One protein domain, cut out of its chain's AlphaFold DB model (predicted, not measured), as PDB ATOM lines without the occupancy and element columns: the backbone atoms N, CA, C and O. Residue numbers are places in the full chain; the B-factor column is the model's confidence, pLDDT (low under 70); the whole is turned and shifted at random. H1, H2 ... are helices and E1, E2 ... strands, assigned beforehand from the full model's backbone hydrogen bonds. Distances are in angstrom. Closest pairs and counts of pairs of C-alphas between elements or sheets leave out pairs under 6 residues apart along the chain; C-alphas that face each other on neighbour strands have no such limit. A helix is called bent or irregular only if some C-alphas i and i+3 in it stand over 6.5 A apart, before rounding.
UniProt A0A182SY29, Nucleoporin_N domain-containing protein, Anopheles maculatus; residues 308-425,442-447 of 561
ATOM      1  N   ASP A 308     -42.231 -19.771  64.385       92.19
ATOM      2  CA  ASP A 308     -43.254 -18.730  64.264       92.19
ATOM      3  C   ASP A 308     -43.400 -18.219  62.820       92.19
ATOM      4  O   ASP A 308     -44.180 -17.295  62.568       92.19
ATOM      5  N   ILE A 309     -42.701 -18.804  61.839       94.56
ATOM      6  CA  ILE A 309     -42.731 -18.322  60.449       94.56
ATOM      7  C   ILE A 309     -44.149 -18.296  59.865       94.56
ATOM      8  O   ILE A 309     -44.556 -17.305  59.258       94.56
ATOM      9  N   MET A 310     -44.953 -19.331  60.127       94.50
ATOM     10  CA  MET A 310     -46.345 -19.382  59.671       94.50
ATOM     11  C   MET A 310     -47.192 -18.298  60.337       94.50
ATOM     12  O   MET A 310     -48.071 -17.719  59.701       94.50
ATOM     13  N   LYS A 311     -46.914 -17.976  61.605       94.75
ATOM     14  CA  LYS A 311     -47.573 -16.871  62.304       94.75
ATOM     15  C   LYS A 311     -47.202 -15.531  61.667       94.75
ATOM     16  O   LYS A 311     -48.098 -14.748  61.385       94.75
ATOM     17  N   LYS A 312     -45.920 -15.294  61.364       95.81
ATOM     18  CA  LYS A 312     -45.452 -14.069  60.684       95.81
ATOM     19  C   LYS A 312     -46.148 -13.864  59.332       95.81
ATOM     20  O   LYS A 312     -46.614 -12.765  59.046       95.81
ATOM     21  N   MET A 313     -46.275 -14.922  58.527       96.69
ATOM     22  CA  MET A 313     -46.984 -14.865  57.240       96.69
ATOM     23  C   MET A 313     -48.495 -14.635  57.409       96.69
ATOM     24  O   MET A 313     -49.098 -13.871  56.655       96.69
ATOM     25  N   ARG A 314     -49.118 -15.249  58.424       96.31
ATOM     26  CA  ARG A 314     -50.539 -15.040  58.749       96.31
ATOM     27  C   ARG A 314     -50.811 -13.602  59.187       96.31
ATOM     28  O   ARG A 314     -51.747 -12.983  58.688       96.31
ATOM     29  N   ASP A 315     -49.964 -13.069  60.064       94.38
ATOM     30  CA  ASP A 315     -50.028 -11.689  60.546       94.38
ATOM     31  C   ASP A 315     -49.879 -10.696  59.377       94.38
ATOM     32  O   ASP A 315     -50.584  -9.688  59.335       94.38
ATOM     33  N   PHE A 316     -49.036 -11.000  58.380       94.50
ATOM     34  CA  PHE A 316     -48.931 -10.202  57.155       94.50
ATOM     35  C   PHE A 316     -50.260 -10.138  56.386       94.50
ATOM     36  O   PHE A 316     -50.748  -9.044  56.094       94.50
ATOM     37  N   PHE A 317     -50.863 -11.289  56.067       95.25
ATOM     38  CA  PHE A 317     -52.134 -11.320  55.337       95.25
ATOM     39  C   PHE A 317     -53.253 -10.634  56.120       95.25
ATOM     40  O   PHE A 317     -54.027  -9.858  55.556       95.25
ATOM     41  N   HIS A 318     -53.302 -10.879  57.428       94.12
ATOM     42  CA  HIS A 318     -54.239 -10.238  58.335       94.12
ATOM     43  C   HIS A 318     -54.153  -8.713  58.250       94.12
ATOM     44  O   HIS A 318     -55.150  -8.068  57.922       94.12
ATOM     45  N   GLN A 319     -52.961  -8.144  58.446       92.12
ATOM     46  CA  GLN A 319     -52.746  -6.697  58.434       92.12
ATOM     47  C   GLN A 319     -53.001  -6.068  57.059       92.12
ATOM     48  O   GLN A 319     -53.459  -4.929  56.982       92.12
ATOM     49  N   LYS A 320     -52.692  -6.783  55.970       91.62
ATOM     50  CA  LYS A 320     -52.795  -6.243  54.608       91.62
ATOM     51  C   LYS A 320     -54.178  -6.358  53.981       91.62
ATOM     52  O   LYS A 320     -54.509  -5.502  53.165       91.62
ATOM     53  N   LEU A 321     -54.954  -7.391  54.310       91.81
ATOM     54  CA  LEU A 321     -56.196  -7.697  53.591       91.81
ATOM     55  C   LEU A 321     -57.457  -7.576  54.438       91.81
ATOM     56  O   LEU A 321     -58.465  -7.077  53.942       91.81
ATOM     57  N   TRP A 322     -57.433  -8.044  55.688       90.31
ATOM     58  CA  TRP A 322     -58.675  -8.275  56.433       90.31
ATOM     59  C   TRP A 322     -58.808  -7.453  57.716       90.31
ATOM     60  O   TRP A 322     -59.935  -7.183  58.118       90.31
ATOM     61  N   ASN A 323     -57.698  -7.029  58.330       81.88
ATOM     62  CA  ASN A 323     -57.612  -6.240  59.569       81.88
ATOM     63  C   ASN A 323     -58.735  -6.553  60.586       81.88
ATOM     64  O   ASN A 323     -59.387  -5.662  61.136       81.88
ATOM     65  N   THR A 324     -59.021  -7.844  60.778       77.12
ATOM     66  CA  THR A 324     -60.067  -8.350  61.678       77.12
ATOM     67  C   THR A 324     -59.557  -8.396  63.116       77.12
ATOM     68  O   THR A 324     -58.379  -8.196  63.378       77.12
ATOM     69  N   ARG A 325     -60.418  -8.684  64.098       77.50
ATOM     70  CA  ARG A 325     -59.933  -8.924  65.471       77.50
ATOM     71  C   ARG A 325     -59.332 -10.316  65.653       77.50
ATOM     72  O   ARG A 325     -58.432 -10.465  66.470       77.50
ATOM     73  N   ASP A 326     -59.823 -11.298  64.902       83.25
ATOM     74  CA  ASP A 326     -59.395 -12.688  65.015       83.25
ATOM     75  C   ASP A 326     -58.533 -13.099  63.815       83.25
ATOM     76  O   ASP A 326     -58.954 -13.005  62.660       83.25
ATOM     77  N   VAL A 327     -57.300 -13.509  64.107       86.62
ATOM     78  CA  VAL A 327     -56.306 -13.977  63.132       86.62
ATOM     79  C   VAL A 327     -56.464 -15.485  62.882       86.62
ATOM     80  O   VAL A 327     -56.015 -15.993  61.855       86.62
ATOM     81  N   SER A 328     -57.109 -16.210  63.802       86.44
ATOM     82  CA  SER A 328     -57.271 -17.667  63.734       86.44
ATOM     83  C   SER A 328     -58.241 -18.126  62.641       86.44
ATOM     84  O   SER A 328     -58.133 -19.256  62.178       86.44
ATOM     85  N   GLU A 329     -59.111 -17.230  62.167       88.81
ATOM     86  CA  GLU A 329     -60.041 -17.457  61.047       88.81
ATOM     87  C   GLU A 329     -59.351 -17.521  59.676       88.81
ATOM     88  O   GLU A 329     -59.981 -17.865  58.677       88.81
ATOM     89  N   ILE A 330     -58.077 -17.127  59.594       94.44
ATOM     90  CA  ILE A 330     -57.317 -17.169  58.347       94.44
ATOM     91  C   ILE A 330     -56.777 -18.581  58.181       94.44
ATOM     92  O   ILE A 330     -55.991 -19.026  59.014       94.44
ATOM     93  N   GLU A 331     -57.106 -19.251  57.086       95.00
ATOM     94  CA  GLU A 331     -56.387 -20.444  56.648       95.00
ATOM     95  C   GLU A 331     -55.164 -20.025  55.825       95.00
ATOM     96  O   GLU A 331     -55.213 -19.048  55.077       95.00
ATOM     97  N   LEU A 332     -54.038 -20.719  56.014       96.38
ATOM     98  CA  LEU A 332     -52.744 -20.363  55.426       96.38
ATOM     99  C   LEU A 332     -52.025 -21.622  54.950       96.38
ATOM    100  O   LEU A 332     -51.893 -22.580  55.714       96.38
ATOM    101  N   TRP A 333     -51.474 -21.557  53.744       97.50
ATOM    102  CA  TRP A 333     -50.656 -22.601  53.144       97.50
ATOM    103  C   TRP A 333     -49.345 -22.014  52.629       97.50
ATOM    104  O   TRP A 333     -49.350 -21.024  51.899       97.50
ATOM    105  N   ALA A 334     -48.225 -22.638  52.987       97.75
ATOM    106  CA  ALA A 334     -46.956 -22.439  52.295       97.75
ATOM    107  C   ALA A 334     -46.894 -23.428  51.123       97.75
ATOM    108  O   ALA A 334     -47.118 -24.622  51.321       97.75
ATOM    109  N   LEU A 335     -46.651 -22.926  49.913       98.00
ATOM    110  CA  LEU A 335     -46.803 -23.696  48.676       98.00
ATOM    111  C   LEU A 335     -45.459 -24.099  48.072       98.00
ATOM    112  O   LEU A 335     -45.281 -25.239  47.654       98.00
ATOM    113  N   ASP A 336     -44.502 -23.173  48.039       98.25
ATOM    114  CA  ASP A 336     -43.183 -23.403  47.450       98.25
ATOM    115  C   ASP A 336     -42.147 -22.425  48.028       98.25
ATOM    116  O   ASP A 336     -42.495 -21.433  48.678       98.25
ATOM    117  N   MET A 337     -40.865 -22.697  47.785       97.94
ATOM    118  CA  MET A 337     -39.747 -21.894  48.275       97.94
ATOM    119  C   MET A 337     -38.570 -21.901  47.298       97.94
ATOM    120  O   MET A 337     -38.202 -22.943  46.752       97.94
ATOM    121  N   GLN A 338     -37.910 -20.755  47.146       96.19
ATOM    122  CA  GLN A 338     -36.692 -20.649  46.350       96.19
ATOM    123  C   GLN A 338     -35.674 -19.707  46.996       96.19
ATOM    124  O   GLN A 338     -36.014 -18.610  47.439       96.19
ATOM    125  N   ALA A 339     -34.408 -20.127  47.020       93.62
ATOM    126  CA  ALA A 339     -33.297 -19.259  47.394       93.62
ATOM    127  C   ALA A 339     -32.968 -18.288  46.248       93.62
ATOM    128  O   ALA A 339     -32.907 -18.683  45.081       93.62
ATOM    129  N   THR A 340     -32.741 -17.024  46.593       92.19
ATOM    130  CA  THR A 340     -32.417 -15.920  45.682       92.19
ATOM    131  C   THR A 340     -31.297 -15.065  46.277       92.19
ATOM    132  O   THR A 340     -30.902 -15.253  47.425       92.19
ATOM    133  N   ASP A 341     -30.802 -14.080  45.531       88.50
ATOM    134  CA  ASP A 341     -29.847 -13.094  46.052       88.50
ATOM    135  C   ASP A 341     -30.449 -12.140  47.103       88.50
ATOM    136  O   ASP A 341     -29.705 -11.448  47.797       88.50
ATOM    137  N   ARG A 342     -31.776 -12.149  47.282       88.12
ATOM    138  CA  ARG A 342     -32.517 -11.369  48.292       88.12
ATOM    139  C   ARG A 342     -32.752 -12.131  49.601       88.12
ATOM    140  O   ARG A 342     -33.349 -11.593  50.528       88.12
ATOM    141  N   GLY A 343     -32.317 -13.387  49.672       92.50
ATOM    142  CA  GLY A 343     -32.719 -14.345  50.695       92.50
ATOM    143  C   GLY A 343     -33.647 -15.405  50.112       92.50
ATOM    144  O   GLY A 343     -33.604 -15.714  48.920       92.50
ATOM    145  N   VAL A 344     -34.492 -15.988  50.951       95.56
ATOM    146  CA  VAL A 344     -35.393 -17.065  50.548       95.56
ATOM    147  C   VAL A 344     -36.787 -16.498  50.326       95.56
ATOM    148  O   VAL A 344     -37.356 -15.893  51.226       95.56
ATOM    149  N   ILE A 345     -37.349 -16.696  49.137       97.44
ATOM    150  CA  ILE A 345     -38.729 -16.309  48.837       97.44
ATOM    151  C   ILE A 345     -39.634 -17.512  49.104       97.44
ATOM    152  O   ILE A 345     -39.326 -18.627  48.683       97.44
ATOM    153  N   ILE A 346     -40.746 -17.284  49.798       98.38
ATOM    154  CA  ILE A 346     -41.805 -18.263  50.050       98.38
ATOM    155  C   ILE A 346     -43.050 -17.826  49.283       98.38
ATOM    156  O   ILE A 346     -43.482 -16.679  49.402       98.38
ATOM    157  N   LEU A 347     -43.640 -18.742  48.518       98.62
ATOM    158  CA  LEU A 347     -44.980 -18.564  47.973       98.62
ATOM    159  C   LEU A 347     -45.993 -19.064  49.002       98.62
ATOM    160  O   LEU A 347     -45.956 -20.232  49.394       98.62
ATOM    161  N   ALA A 348     -46.904 -18.193  49.418       98.38
ATOM    162  CA  ALA A 348     -47.954 -18.521  50.370       98.38
ATOM    163  C   ALA A 348     -49.338 -18.162  49.823       98.38
ATOM    164  O   ALA A 348     -49.492 -17.185  49.088       98.38
ATOM    165  N   ALA A 349     -50.344 -18.934  50.225       98.06
ATOM    166  CA  ALA A 349     -51.751 -18.686  49.945       98.06
ATOM    167  C   ALA A 349     -52.543 -18.573  51.245       98.06
ATOM    168  O   ALA A 349     -52.276 -19.307  52.195       98.06
ATOM    169  N   ALA A 350     -53.530 -17.682  51.283       97.50
ATOM    170  CA  ALA A 350     -54.400 -17.523  52.437       97.50
ATOM    171  C   ALA A 350     -55.840 -17.190  52.045       97.50
ATOM    172  O   ALA A 350     -56.089 -16.512  51.045       97.50
ATOM    173  N   VAL A 351     -56.786 -17.620  52.876       96.25
ATOM    174  CA  VAL A 351     -58.209 -17.287  52.760       96.25
ATOM    175  C   VAL A 351     -58.779 -16.979  54.139       96.25
ATOM    176  O   VAL A 351     -58.368 -17.561  55.138       96.25
ATOM    177  N   ASN A 352     -59.734 -16.056  54.191       95.00
ATOM    178  CA  ASN A 352     -60.597 -15.860  55.348       95.00
ATOM    179  C   ASN A 352     -62.046 -15.982  54.870       95.00
ATOM    180  O   ASN A 352     -62.640 -15.000  54.413       95.00
ATOM    181  N   GLU A 353     -62.603 -17.191  54.958       91.75
ATOM    182  CA  GLU A 353     -63.950 -17.503  54.465       91.75
ATOM    183  C   GLU A 353     -65.044 -16.671  55.146       91.75
ATOM    184  O   GLU A 353     -66.045 -16.341  54.514       91.75
ATOM    185  N   GLN A 354     -64.824 -16.244  56.396       89.31
ATOM    186  CA  GLN A 354     -65.759 -15.385  57.134       89.31
ATOM    187  C   GLN A 354     -65.860 -13.973  56.537       89.31
ATOM    188  O   GLN A 354     -66.793 -13.224  56.839       89.31
ATOM    189  N   ARG A 355     -64.894 -13.578  55.696       90.31
ATOM    190  CA  ARG A 355     -64.852 -12.271  55.023       90.31
ATOM    191  C   ARG A 355     -65.093 -12.373  53.530       90.31
ATOM    192  O   ARG A 355     -65.873 -11.596  52.989       90.31
ATOM    193  N   SER A 356     -64.402 -13.288  52.860       90.50
ATOM    194  CA  SER A 356     -64.601 -13.550  51.440       90.50
ATOM    195  C   SER A 356     -64.085 -14.939  51.070       90.50
ATOM    196  O   SER A 356     -63.004 -15.306  51.530       90.50
ATOM    197  N   PRO A 357     -64.729 -15.641  50.127       92.50
ATOM    198  CA  PRO A 357     -64.218 -16.899  49.585       92.50
ATOM    199  C   PRO A 357     -63.056 -16.678  48.594       92.50
ATOM    200  O   PRO A 357     -62.879 -17.456  47.665       92.50
ATOM    201  N   GLN A 358     -62.286 -15.591  48.706       95.25
ATOM    202  CA  GLN A 358     -61.148 -15.324  47.825       95.25
ATOM    203  C   GLN A 358     -59.856 -15.841  48.451       95.25
ATOM    204  O   GLN A 358     -59.496 -15.436  49.557       95.25
ATOM    205  N   VAL A 359     -59.139 -16.687  47.711       97.06
ATOM    206  CA  VAL A 359     -57.771 -17.094  48.040       97.06
ATOM    207  C   VAL A 359     -56.812 -16.051  47.488       97.06
ATOM    208  O   VAL A 359     -56.810 -15.765  46.288       97.06
ATOM    209  N   TYR A 360     -55.994 -15.492  48.368       97.25
ATOM    210  CA  TYR A 360     -54.946 -14.540  48.032       97.25
ATOM    211  C   TYR A 360     -53.596 -15.231  48.055       97.25
ATOM    212  O   TYR A 360     -53.336 -16.050  48.933       97.25
ATOM    213  N   TYR A 361     -52.725 -14.843  47.132       98.06
ATOM    214  CA  TYR A 361     -51.371 -15.369  47.024       98.06
ATOM    215  C   TYR A 361     -50.362 -14.254  47.271       98.06
ATOM    216  O   TYR A 361     -50.588 -13.104  46.883       98.06
ATOM    217  N   ALA A 362     -49.246 -14.582  47.910       97.75
ATOM    218  CA  ALA A 362     -48.164 -13.640  48.136       97.75
ATOM    219  C   ALA A 362     -46.797 -14.314  48.037       97.75
ATOM    220  O   ALA A 362     -46.612 -15.448  48.475       97.75
ATOM    221  N   LEU A 363     -45.839 -13.569  47.496       98.00
ATOM    222  CA  LEU A 363     -44.419 -13.891  47.540       98.00
ATOM    223  C   LEU A 363     -43.800 -13.143  48.709       98.00
ATOM    224  O   LEU A 363     -43.918 -11.919  48.784       98.00
ATOM    225  N   MET A 364     -43.165 -13.869  49.617       97.12
ATOM    226  CA  MET A 364     -42.664 -13.335  50.874       97.12
ATOM    227  C   MET A 364     -41.173 -13.618  51.031       97.12
ATOM    228  O   MET A 364     -40.763 -14.774  51.103       97.12
ATOM    229  N   THR A 365     -40.358 -12.568  51.098       96.38
ATOM    230  CA  THR A 365     -38.903 -12.674  51.247       96.38
ATOM    231  C   THR A 365     -38.528 -12.780  52.719       96.38
ATOM    232  O   THR A 365     -38.743 -11.853  53.509       96.38
ATOM    233  N   VAL A 366     -37.919 -13.909  53.066       96.12
ATOM    234  CA  VAL A 366     -37.355 -14.216  54.376       96.12
ATOM    235  C   VAL A 366     -35.834 -14.129  54.303       96.12
ATOM    236  O   VAL A 366     -35.189 -14.818  53.508       96.12
ATOM    237  N   ILE A 367     -35.246 -13.303  55.162       95.31
ATOM    238  CA  ILE A 367     -33.797 -13.132  55.266       95.31
ATOM    239  C   ILE A 367     -33.289 -13.866  56.500       95.31
ATOM    240  O   ILE A 367     -33.881 -13.787  57.575       95.31
ATOM    241  N   PHE A 368     -32.185 -14.590  56.329       93.88
ATOM    242  CA  PHE A 368     -31.422 -15.145  57.437       93.88
ATOM    243  C   PHE A 368     -30.360 -14.131  57.870       93.88
ATOM    244  O   PHE A 368     -29.426 -13.845  57.120       93.88
ATOM    245  N   GLU A 369     -30.541 -13.564  59.055       92.94
ATOM    246  CA  GLU A 369     -29.738 -12.457  59.564       92.94
ATOM    247  C   GLU A 369     -28.436 -12.935  60.237       92.94
ATOM    248  O   GLU A 369     -28.339 -14.087  60.676       92.94
ATOM    249  N   PRO A 370     -27.423 -12.057  60.389       89.00
ATOM    250  CA  PRO A 370     -26.158 -12.397  61.051       89.00
ATOM    251  C   PRO A 370     -26.295 -12.867  62.508       89.00
ATOM    252  O   PRO A 370     -25.413 -13.552  63.024       89.00
ATOM    253  N   ASP A 371     -27.391 -12.515  63.181       89.38
ATOM    254  CA  ASP A 371     -27.711 -12.975  64.537       89.38
ATOM    255  C   ASP A 371     -28.315 -14.395  64.575       89.38
ATOM    256  O   ASP A 371     -28.590 -14.933  65.651       89.38
ATOM    257  N   ASN A 372     -28.413 -15.053  63.416       87.94
ATOM    258  CA  ASN A 372     -29.041 -16.351  63.184       87.94
ATOM    259  C   ASN A 372     -30.563 -16.353  63.379       87.94
ATOM    260  O   ASN A 372     -31.127 -17.367  63.799       87.94
ATOM    261  N   THR A 373     -31.242 -15.251  63.079       91.31
ATOM    262  CA  THR A 373     -32.709 -15.188  63.076       91.31
ATOM    263  C   THR A 373     -33.275 -15.103  61.660       91.31
ATOM    264  O   THR A 373     -32.578 -14.743  60.712       91.31
ATOM    265  N   PHE A 374     -34.551 -15.465  61.513       94.56
ATOM    266  CA  PHE A 374     -35.298 -15.286  60.271       94.56
ATOM    267  C   PHE A 374     -36.211 -14.061  60.366       94.56
ATOM    268  O   PHE A 374     -37.042 -13.946  61.279       94.56
ATOM    269  N   THR A 375     -36.088 -13.156  59.396       95.12
ATOM    270  CA  THR A 375     -36.879 -11.924  59.313       95.12
ATOM    271  C   THR A 375     -37.672 -11.873  58.012       95.12
ATOM    272  O   THR A 375     -37.149 -12.137  56.933       95.12
ATOM    273  N   LEU A 376     -38.958 -11.533  58.110       95.00
ATOM    274  CA  LEU A 376     -39.819 -11.273  56.957       95.00
ATOM    275  C   LEU A 376     -39.630  -9.807  56.544       95.00
ATOM    276  O   LEU A 376     -39.986  -8.927  57.328       95.00
ATOM    277  N   LYS A 377     -39.044  -9.531  55.371       90.19
ATOM    278  CA  LYS A 377     -38.716  -8.149  54.954       90.19
ATOM    279  C   LYS A 377     -39.592  -7.610  53.838       90.19
ATOM    280  O   LYS A 377     -40.205  -6.559  53.992       90.19
ATOM    281  N   GLU A 378     -39.630  -8.313  52.715       85.00
ATOM    282  CA  GLU A 378     -40.356  -7.881  51.522       85.00
ATOM    283  C   GLU A 378     -41.521  -8.826  51.274       85.00
ATOM    284  O   GLU A 378     -41.448 -10.023  51.561       85.00
ATOM    285  N   SER A 379     -42.634  -8.302  50.774       91.31
ATOM    286  CA  SER A 379     -43.790  -9.128  50.448       91.31
ATOM    287  C   SER A 379     -44.593  -8.499  49.321       91.31
ATOM    288  O   SER A 379     -44.904  -7.309  49.367       91.31
ATOM    289  N   THR A 380     -44.951  -9.309  48.331       93.62
ATOM    290  CA  THR A 380     -45.714  -8.891  47.152       93.62
ATOM    291  C   THR A 380     -46.983  -9.724  47.068       93.62
ATOM    292  O   THR A 380     -46.911 -10.940  46.907       93.62
ATOM    293  N   ILE A 381     -48.147  -9.078  47.188       94.44
ATOM    294  CA  ILE A 381     -49.448  -9.731  46.992       94.44
ATOM    295  C   ILE A 381     -49.715  -9.821  45.492       94.44
ATOM    296  O   ILE A 381     -49.600  -8.827  44.775       94.44
ATOM    297  N   MET A 382     -50.082 -11.006  45.016       94.44
ATOM    298  CA  MET A 382     -50.422 -11.224  43.616       94.44
ATOM    299  C   MET A 382     -51.763 -10.570  43.268       94.44
ATOM    300  O   MET A 382     -52.697 -10.560  44.071       94.44
ATOM    301  N   ARG A 383     -51.883 -10.067  42.032       91.69
ATOM    302  CA  ARG A 383     -53.165  -9.570  41.498       91.69
ATOM    303  C   ARG A 383     -54.164 -10.709  41.268       91.69
ATOM    304  O   ARG A 383     -55.364 -10.505  41.436       91.69
ATOM    305  N   TYR A 384     -53.673 -11.896  40.898       92.81
ATOM    306  CA  TYR A 384     -54.499 -13.093  40.750       92.81
ATOM    307  C   TYR A 384     -55.090 -13.524  42.097       92.81
ATOM    308  O   TYR A 384     -54.396 -13.548  43.116       92.81
ATOM    309  N   LYS A 385     -56.370 -13.906  42.076       94.00
ATOM    310  CA  LYS A 385     -57.098 -14.447  43.225       94.00
ATOM    311  C   LYS A 385     -57.822 -15.718  42.815       94.00
ATOM    312  O   LYS A 385     -58.450 -15.764  41.760       94.00
ATOM    313  N   GLY A 386     -57.767 -16.721  43.679       93.75
ATOM    314  CA  GLY A 386     -58.565 -17.931  43.544       93.75
ATOM    315  C   GLY A 386     -59.945 -17.753  44.170       93.75
ATOM    316  O   GLY A 386     -60.132 -16.909  45.047       93.75
ATOM    317  N   PHE A 387     -60.909 -18.566  43.750       95.12
ATOM    318  CA  PHE A 387     -62.194 -18.689  44.436       95.12
ATOM    319  C   PHE A 387     -62.207 -19.999  45.214       95.12
ATOM    320  O   PHE A 387     -62.128 -21.071  44.614       95.12
ATOM    321  N   TYR A 388     -62.268 -19.897  46.535       95.19
ATOM    322  CA  TYR A 388     -62.213 -21.024  47.443       95.19
ATOM    323  C   TYR A 388     -63.468 -21.890  47.339       95.19
ATOM    324  O   TYR A 388     -64.598 -21.416  47.461       95.19
ATOM    325  N   SER A 389     -63.239 -23.186  47.163       93.12
ATOM    326  CA  SER A 389     -64.182 -24.244  47.488       93.12
ATOM    327  C   SER A 389     -63.383 -25.472  47.916       93.12
ATOM    328  O   SER A 389     -62.285 -25.711  47.407       93.12
ATOM    329  N   ALA A 390     -63.936 -26.274  48.827       90.81
ATOM    330  CA  ALA A 390     -63.269 -27.486  49.304       90.81
ATOM    331  C   ALA A 390     -62.912 -28.448  48.152       90.81
ATOM    332  O   ALA A 390     -61.848 -29.061  48.156       90.81
ATOM    333  N   GLU A 391     -63.767 -28.522  47.128       93.69
ATOM    334  CA  GLU A 391     -63.565 -29.353  45.933       93.69
ATOM    335  C   GLU A 391     -62.383 -28.892  45.068       93.69
ATOM    336  O   GLU A 391     -61.749 -29.710  44.408       93.69
ATOM    337  N   ARG A 392     -62.066 -27.592  45.083       91.94
ATOM    338  CA  ARG A 392     -61.000 -26.994  44.264       91.94
ATOM    339  C   ARG A 392     -59.733 -26.693  45.048       91.94
ATOM    340  O   ARG A 392     -58.780 -26.173  44.472       91.94
ATOM    341  N   LEU A 393     -59.687 -27.021  46.340       93.62
ATOM    342  CA  LEU A 393     -58.543 -26.714  47.195       93.62
ATOM    343  C   LEU A 393     -57.230 -27.231  46.598       93.62
ATOM    344  O   LEU A 393     -56.251 -26.495  46.586       93.62
ATOM    345  N   ALA A 394     -57.230 -28.449  46.046       94.00
ATOM    346  CA  ALA A 394     -56.055 -29.033  45.405       94.00
ATOM    347  C   ALA A 394     -55.523 -28.173  44.243       94.00
ATOM    348  O   ALA A 394     -54.321 -27.950  44.163       94.00
ATOM    349  N   GLU A 395     -56.404 -27.629  43.395       93.50
ATOM    350  CA  GLU A 395     -56.026 -26.716  42.303       93.50
ATOM    351  C   GLU A 395     -55.514 -25.374  42.838       93.50
ATOM    352  O   GLU A 395     -54.581 -24.786  42.296       93.50
ATOM    353  N   LEU A 396     -56.140 -24.875  43.907       94.69
ATOM    354  CA  LEU A 396     -55.831 -23.574  44.496       94.69
ATOM    355  C   LEU A 396     -54.477 -23.559  45.208       94.69
ATOM    356  O   LEU A 396     -53.899 -22.483  45.354       94.69
ATOM    357  N   ILE A 397     -53.971 -24.714  45.642       95.56
ATOM    358  CA  ILE A 397     -52.675 -24.839  46.323       95.56
ATOM    359  C   ILE A 397     -51.591 -25.500  45.458       95.56
ATOM    360  O   ILE A 397     -50.455 -25.597  45.911       95.56
ATOM    361  N   ASP A 398     -51.888 -25.911  44.220       95.38
ATOM    362  CA  ASP A 398     -50.895 -26.458  43.274       95.38
ATOM    363  C   ASP A 398     -50.167 -25.351  42.493       95.38
ATOM    364  O   ASP A 398     -50.036 -25.385  41.270       95.38
ATOM    365  N   PHE A 399     -49.692 -24.335  43.214       97.50
ATOM    366  CA  PHE A 399     -48.833 -23.301  42.649       97.50
ATOM    367  C   PHE A 399     -47.389 -23.483  43.093       97.50
ATOM    368  O   PHE A 399     -47.088 -23.743  44.255       97.50
ATOM    369  N   ARG A 400     -46.489 -23.285  42.138       97.56
ATOM    370  CA  ARG A 400     -45.035 -23.270  42.304       97.56
ATOM    371  C   ARG A 400     -44.510 -21.964  41.744       97.56
ATOM    372  O   ARG A 400     -45.244 -21.225  41.087       97.56
ATOM    373  N   PHE A 401     -43.240 -21.661  41.967       98.25
ATOM    374  CA  PHE A 401     -42.655 -20.503  41.304       98.25
ATOM    375  C   PHE A 401     -41.187 -20.686  40.964       98.25
ATOM    376  O   PHE A 401     -40.482 -21.527  41.520       98.25
ATOM    377  N   ILE A 402     -40.743 -19.864  40.021       97.44
ATOM    378  CA  ILE A 402     -39.330 -19.603  39.788       97.44
ATOM    379  C   ILE A 402     -39.084 -18.108  39.805       97.44
ATOM    380  O   ILE A 402     -39.918 -17.339  39.346       97.44
ATOM    381  N   ALA A 403     -37.933 -17.690  40.298       94.94
ATOM    382  CA  ALA A 403     -37.557 -16.298  40.406       94.94
ATOM    383  C   ALA A 403     -36.237 -16.038  39.691       94.94
ATOM    384  O   ALA A 403     -35.277 -16.807  39.765       94.94
ATOM    385  N   ASN A 404     -36.215 -14.922  38.981       90.81
ATOM    386  CA  ASN A 404     -35.010 -14.239  38.560       90.81
ATOM    387  C   ASN A 404     -34.842 -12.986  39.456       90.81
ATOM    388  O   ASN A 404     -35.544 -12.836  40.456       90.81
ATOM    389  N   ARG A 405     -33.903 -12.090  39.150       87.81
ATOM    390  CA  ARG A 405     -33.615 -10.915  39.997       87.81
ATOM    391  C   ARG A 405     -34.768  -9.916  40.123       87.81
ATOM    392  O   ARG A 405     -34.859  -9.211  41.132       87.81
ATOM    393  N   SER A 406     -35.603  -9.831  39.092       88.25
ATOM    394  CA  SER A 406     -36.609  -8.775  38.921       88.25
ATOM    395  C   SER A 406     -38.036  -9.311  38.917       88.25
ATOM    396  O   SER A 406     -38.962  -8.576  39.232       88.25
ATOM    397  N   PHE A 407     -38.227 -10.581  38.574       93.00
ATOM    398  CA  PHE A 407     -39.530 -11.210  38.437       93.00
ATOM    399  C   PHE A 407     -39.533 -12.593  39.070       93.00
ATOM    400  O   PHE A 407     -38.592 -13.375  38.917       93.00
ATOM    401  N   ALA A 408     -40.642 -12.911  39.718       95.81
ATOM    402  CA  ALA A 408     -41.063 -14.272  39.965       95.81
ATOM    403  C   ALA A 408     -42.132 -14.663  38.945       95.81
ATOM    404  O   ALA A 408     -42.973 -13.859  38.562       95.81
ATOM    405  N   TYR A 409     -42.109 -15.913  38.522       97.31
ATOM    406  CA  TYR A 409     -43.081 -16.511  37.627       97.31
ATOM    407  C   TYR A 409     -43.792 -17.596  38.418       97.31
ATOM    408  O   TYR A 409     -43.239 -18.675  38.641       97.31
ATOM    409  N   VAL A 410     -44.986 -17.271  38.904       98.12
ATOM    410  CA  VAL A 410     -45.822 -18.187  39.683       98.12
ATOM    411  C   VAL A 410     -46.657 -18.998  38.709       98.12
ATOM    412  O   VAL A 410     -47.310 -18.427  37.844       98.12
ATOM    413  N   TYR A 411     -46.623 -20.319  38.807       97.56
ATOM    414  CA  TYR A 411     -47.220 -21.189  37.807       97.56
ATOM    415  C   TYR A 411     -47.882 -22.416  38.421       97.56
ATOM    416  O   TYR A 411     -47.475 -22.897  39.479       97.56
ATOM    417  N   ASN A 412     -48.891 -22.920  37.724       95.38
ATOM    418  CA  ASN A 412     -49.419 -24.268  37.902       95.38
ATOM    419  C   ASN A 412     -49.192 -25.053  36.600       95.38
ATOM    420  O   ASN A 412     -48.311 -24.708  35.815       95.38
ATOM    421  N   ASP A 413     -49.954 -26.109  36.337       93.25
ATOM    422  CA  ASP A 413     -49.810 -26.894  35.111       93.25
ATOM    423  C   ASP A 413     -50.275 -26.159  33.833       93.25
ATOM    424  O   ASP A 413     -49.920 -26.596  32.737       93.25
ATOM    425  N   ARG A 414     -51.025 -25.048  33.930       90.75
ATOM    426  CA  ARG A 414     -51.635 -24.341  32.777       90.75
ATOM    427  C   ARG A 414     -51.225 -22.891  32.592       90.75
ATOM    428  O   ARG A 414     -51.162 -22.423  31.456       90.75
ATOM    429  N   TYR A 415     -51.002 -22.185  33.688       93.44
ATOM    430  CA  TYR A 415     -50.823 -20.741  33.692       93.44
ATOM    431  C   TYR A 415     -49.474 -20.373  34.275       93.44
ATOM    432  O   TYR A 415     -49.013 -20.998  35.229       93.44
ATOM    433  N   ILE A 416     -48.888 -19.306  33.742       96.62
ATOM    434  CA  ILE A 416     -47.745 -18.625  34.339       96.62
ATOM    435  C   ILE A 416     -48.133 -17.168  34.565       96.62
ATOM    436  O   ILE A 416     -48.532 -16.477  33.631       96.62
ATOM    437  N   PHE A 417     -47.989 -16.709  35.802       95.75
ATOM    438  CA  PHE A 417     -48.234 -15.345  36.248       95.75
ATOM    439  C   PHE A 417     -46.889 -14.663  36.521       95.75
ATOM    440  O   PHE A 417     -46.233 -14.988  37.519       95.75
ATOM    441  N   PRO A 418     -46.447 -13.735  35.656       94.44
ATOM    442  CA  PRO A 418     -45.317 -12.866  35.949       94.44
ATOM    443  C   PRO A 418     -45.663 -11.929  37.115       94.44
ATOM    444  O   PRO A 418     -46.706 -11.279  37.130       94.44
ATOM    445  N   VAL A 419     -44.784 -11.853  38.109       93.62
ATOM    446  CA  VAL A 419     -44.929 -11.005  39.294       93.62
ATOM    447  C   VAL A 419     -43.629 -10.242  39.490       93.62
ATOM    448  O   VAL A 419     -42.588 -10.838  39.768       93.62
ATOM    449  N   ALA A 420     -43.676  -8.920  39.343       90.69
ATOM    450  CA  ALA A 420     -42.524  -8.068  39.605       90.69
ATOM    451  C   ALA A 420     -42.122  -8.154  41.085       90.69
ATOM    452  O   ALA A 420     -42.959  -8.030  41.980       90.69
ATOM    453  N   LEU A 421     -40.834  -8.362  41.337       88.56
ATOM    454  CA  LEU A 421     -40.241  -8.305  42.665       88.56
ATOM    455  C   LEU A 421     -39.794  -6.861  42.911       88.56
ATOM    456  O   LEU A 421     -39.010  -6.321  42.131       88.56
ATOM    457  N   ALA A 422     -40.304  -6.227  43.969       74.56
ATOM    458  CA  ALA A 422     -39.971  -4.841  44.297       74.56
ATOM    459  C   ALA A 422     -38.445  -4.633  44.405       74.56
ATOM    460  O   ALA A 422     -37.728  -5.480  44.942       74.56
ATOM    461  N   GLU A 423     -37.921  -3.521  43.889       61.31
ATOM    462  CA  GLU A 423     -36.508  -3.179  44.071       61.31
ATOM    463  C   GLU A 423     -36.241  -2.742  45.518       61.31
ATOM    464  O   GLU A 423     -37.014  -1.987  46.107       61.31
ATOM    465  N   THR A 424     -35.123  -3.211  46.074       52.19
ATOM    466  CA  THR A 424     -34.683  -2.989  47.464       52.19
ATOM    467  C   THR A 424     -34.466  -1.515  47.833       52.19
ATOM    468  O   THR A 424     -34.380  -1.204  49.017       52.19
ATOM    469  N   ASP A 425     -34.406  -0.600  46.856       40.28
ATOM    470  CA  ASP A 425     -33.902   0.769  47.058       40.28
ATOM    471  C   ASP A 425     -34.927   1.897  46.872       40.28
ATOM    472  O   ASP A 425     -34.586   3.072  47.032       40.28
ATOM    473  N   VAL A 442     -55.576  -9.761  34.771       86.00
ATOM    474  CA  VAL A 442     -54.264 -10.126  35.315       86.00
ATOM    475  C   VAL A 442     -53.443 -10.756  34.201       86.00
ATOM    476  O   VAL A 442     -53.867 -11.763  33.636       86.00
ATOM    477  N   GLU A 443     -52.265 -10.196  33.923       89.25
ATOM    478  CA  GLU A 443     -51.362 -10.770  32.932       89.25
ATOM    479  C   GLU A 443     -51.067 -12.241  33.267       89.25
ATOM    480  O   GLU A 443     -50.620 -12.580  34.368       89.25
ATOM    481  N   LYS A 444     -51.314 -13.115  32.291       92.44
ATOM    482  CA  LYS A 444     -50.996 -14.538  32.358       92.44
ATOM    483  C   LYS A 444     -50.527 -15.042  30.999       92.44
ATOM    484  O   LYS A 444     -51.027 -14.618  29.960       92.44
ATOM    485  N   LEU A 445     -49.598 -15.988  31.018       93.12
ATOM    486  CA  LEU A 445     -49.277 -16.828  29.869       93.12
ATOM    487  C   LEU A 445     -50.058 -18.134  30.007       93.12
ATOM    488  O   LEU A 445     -49.961 -18.807  31.034       93.12
ATOM    489  N   GLU A 446     -50.830 -18.478  28.979       91.12
ATOM    490  CA  GLU A 446     -51.701 -19.655  28.964       91.12
ATOM    491  C   GLU A 446     -51.343 -20.602  27.814       91.12
ATOM    492  O   GLU A 446     -51.199 -20.200  26.654       91.12
ATOM    493  N   PHE A 447     -51.237 -21.891  28.138       85.50
ATOM    494  CA  PHE A 447     -51.083 -22.953  27.153       85.50
ATOM    495  C   PHE A 447     -52.462 -23.364  26.618       85.50
ATOM    496  O   PHE A 447     -53.240 -24.027  27.296       85.50
TER     497      PHE A 447
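What this domain is: This is residues 308 to 425 and 442 to 447 of the 561 residues of the protein "Nucleoporin_N domain-containing protein" of Anopheles maculatus (UniProt A0A182SY29). A twisted sheet of four strands, E1 to E4, curls round the helix H1 on one face, and a smaller sheet, E5 to E7, lies partly over its other face, making a loose sandwich with crossed strands. The short helix H2 is on that other face too, at the turn of the chain from the large sheet to the small one. The printed part has 124 residues, with two named helices and seven named strands in the order H1, E1, E2, E3, E4, H2, E5, E6, E7; the class is mixed. The sheets run E1, E2, E3, E4 and E5, E6, E7, both antiparallel. The whole is compact, with a radius of gyration of the C-alphas of 14.5 A, and spans 42 by 41 by 23 A.

Where its parts are: H1, residues 309 to 322, begins with C-alpha 309 at (-42.731, -18.322, 60.449) and is 19.3 A long. E1 is residues 331 to 340, 26.7 A; E2 is 343 to 352, 28.3 A; E3 is 356 to 368, 33.8 A; E4 is 374 to 387, 31.4 A. E1 bends by 52 degrees at residue 336, E3 by 51 degrees at 359 and E4 by 79 degrees at 383. H2, residues 390 to 397, is irregular: C-alphas 391 and 394 are 7.5 A apart. E5 is residues 400 to 403, E6 is 407 to 411, and E7 is 415 to 420, ending with C-alpha 420 at (-42.524, -8.068, 39.605).

How they stand to each other: E1 to E4 form a meander, each strand the antiparallel neighbour of the one before; E5, E6 and E7 form another. N 333 and O 349 of the hairpin E1 and E2 are 2.8 A apart, N 346 and O 364 of E2 and E3 2.8 A, and N 365 and O 378 of E3 and E4 2.8 A, within hydrogen-bond range. H1 is on this sheet; its closest C-alphas to E2 are those of Phe 317 and Ala 350, 7.2 A. H2 is on the opposite face, with the C-alphas of Gly 386 and Leu 396 6.3 A apart. The two sheets form a sandwich, face to face, their strands at 45 degrees; the closest C-alphas of E1 and E5, Asp 336 and Arg 400, are 5.5 A apart. In the small sheet, N 409 and O 402 are 2.7 A apart, and N 419 and O 408 2.7 A. Every O i to N i+4 pair is within hydrogen-bond range in H1, and 2 of 4 in H2.

The domain as a whole: The C-alphas farthest apart, Asp 371 and Phe 447, are 45.2 A apart. Residues 426 to 441 are not printed, with 25.9 A from C-alpha 425 to C-alpha 442. Beyond the cut, residues 445 to 446 pair antiparallel with residues 415 to 416 of E7. The link from H1 to E1 is short and the other links between named elements are tight. The mean pLDDT of the printed part is 92.1; residues 423 to 425 are under 70.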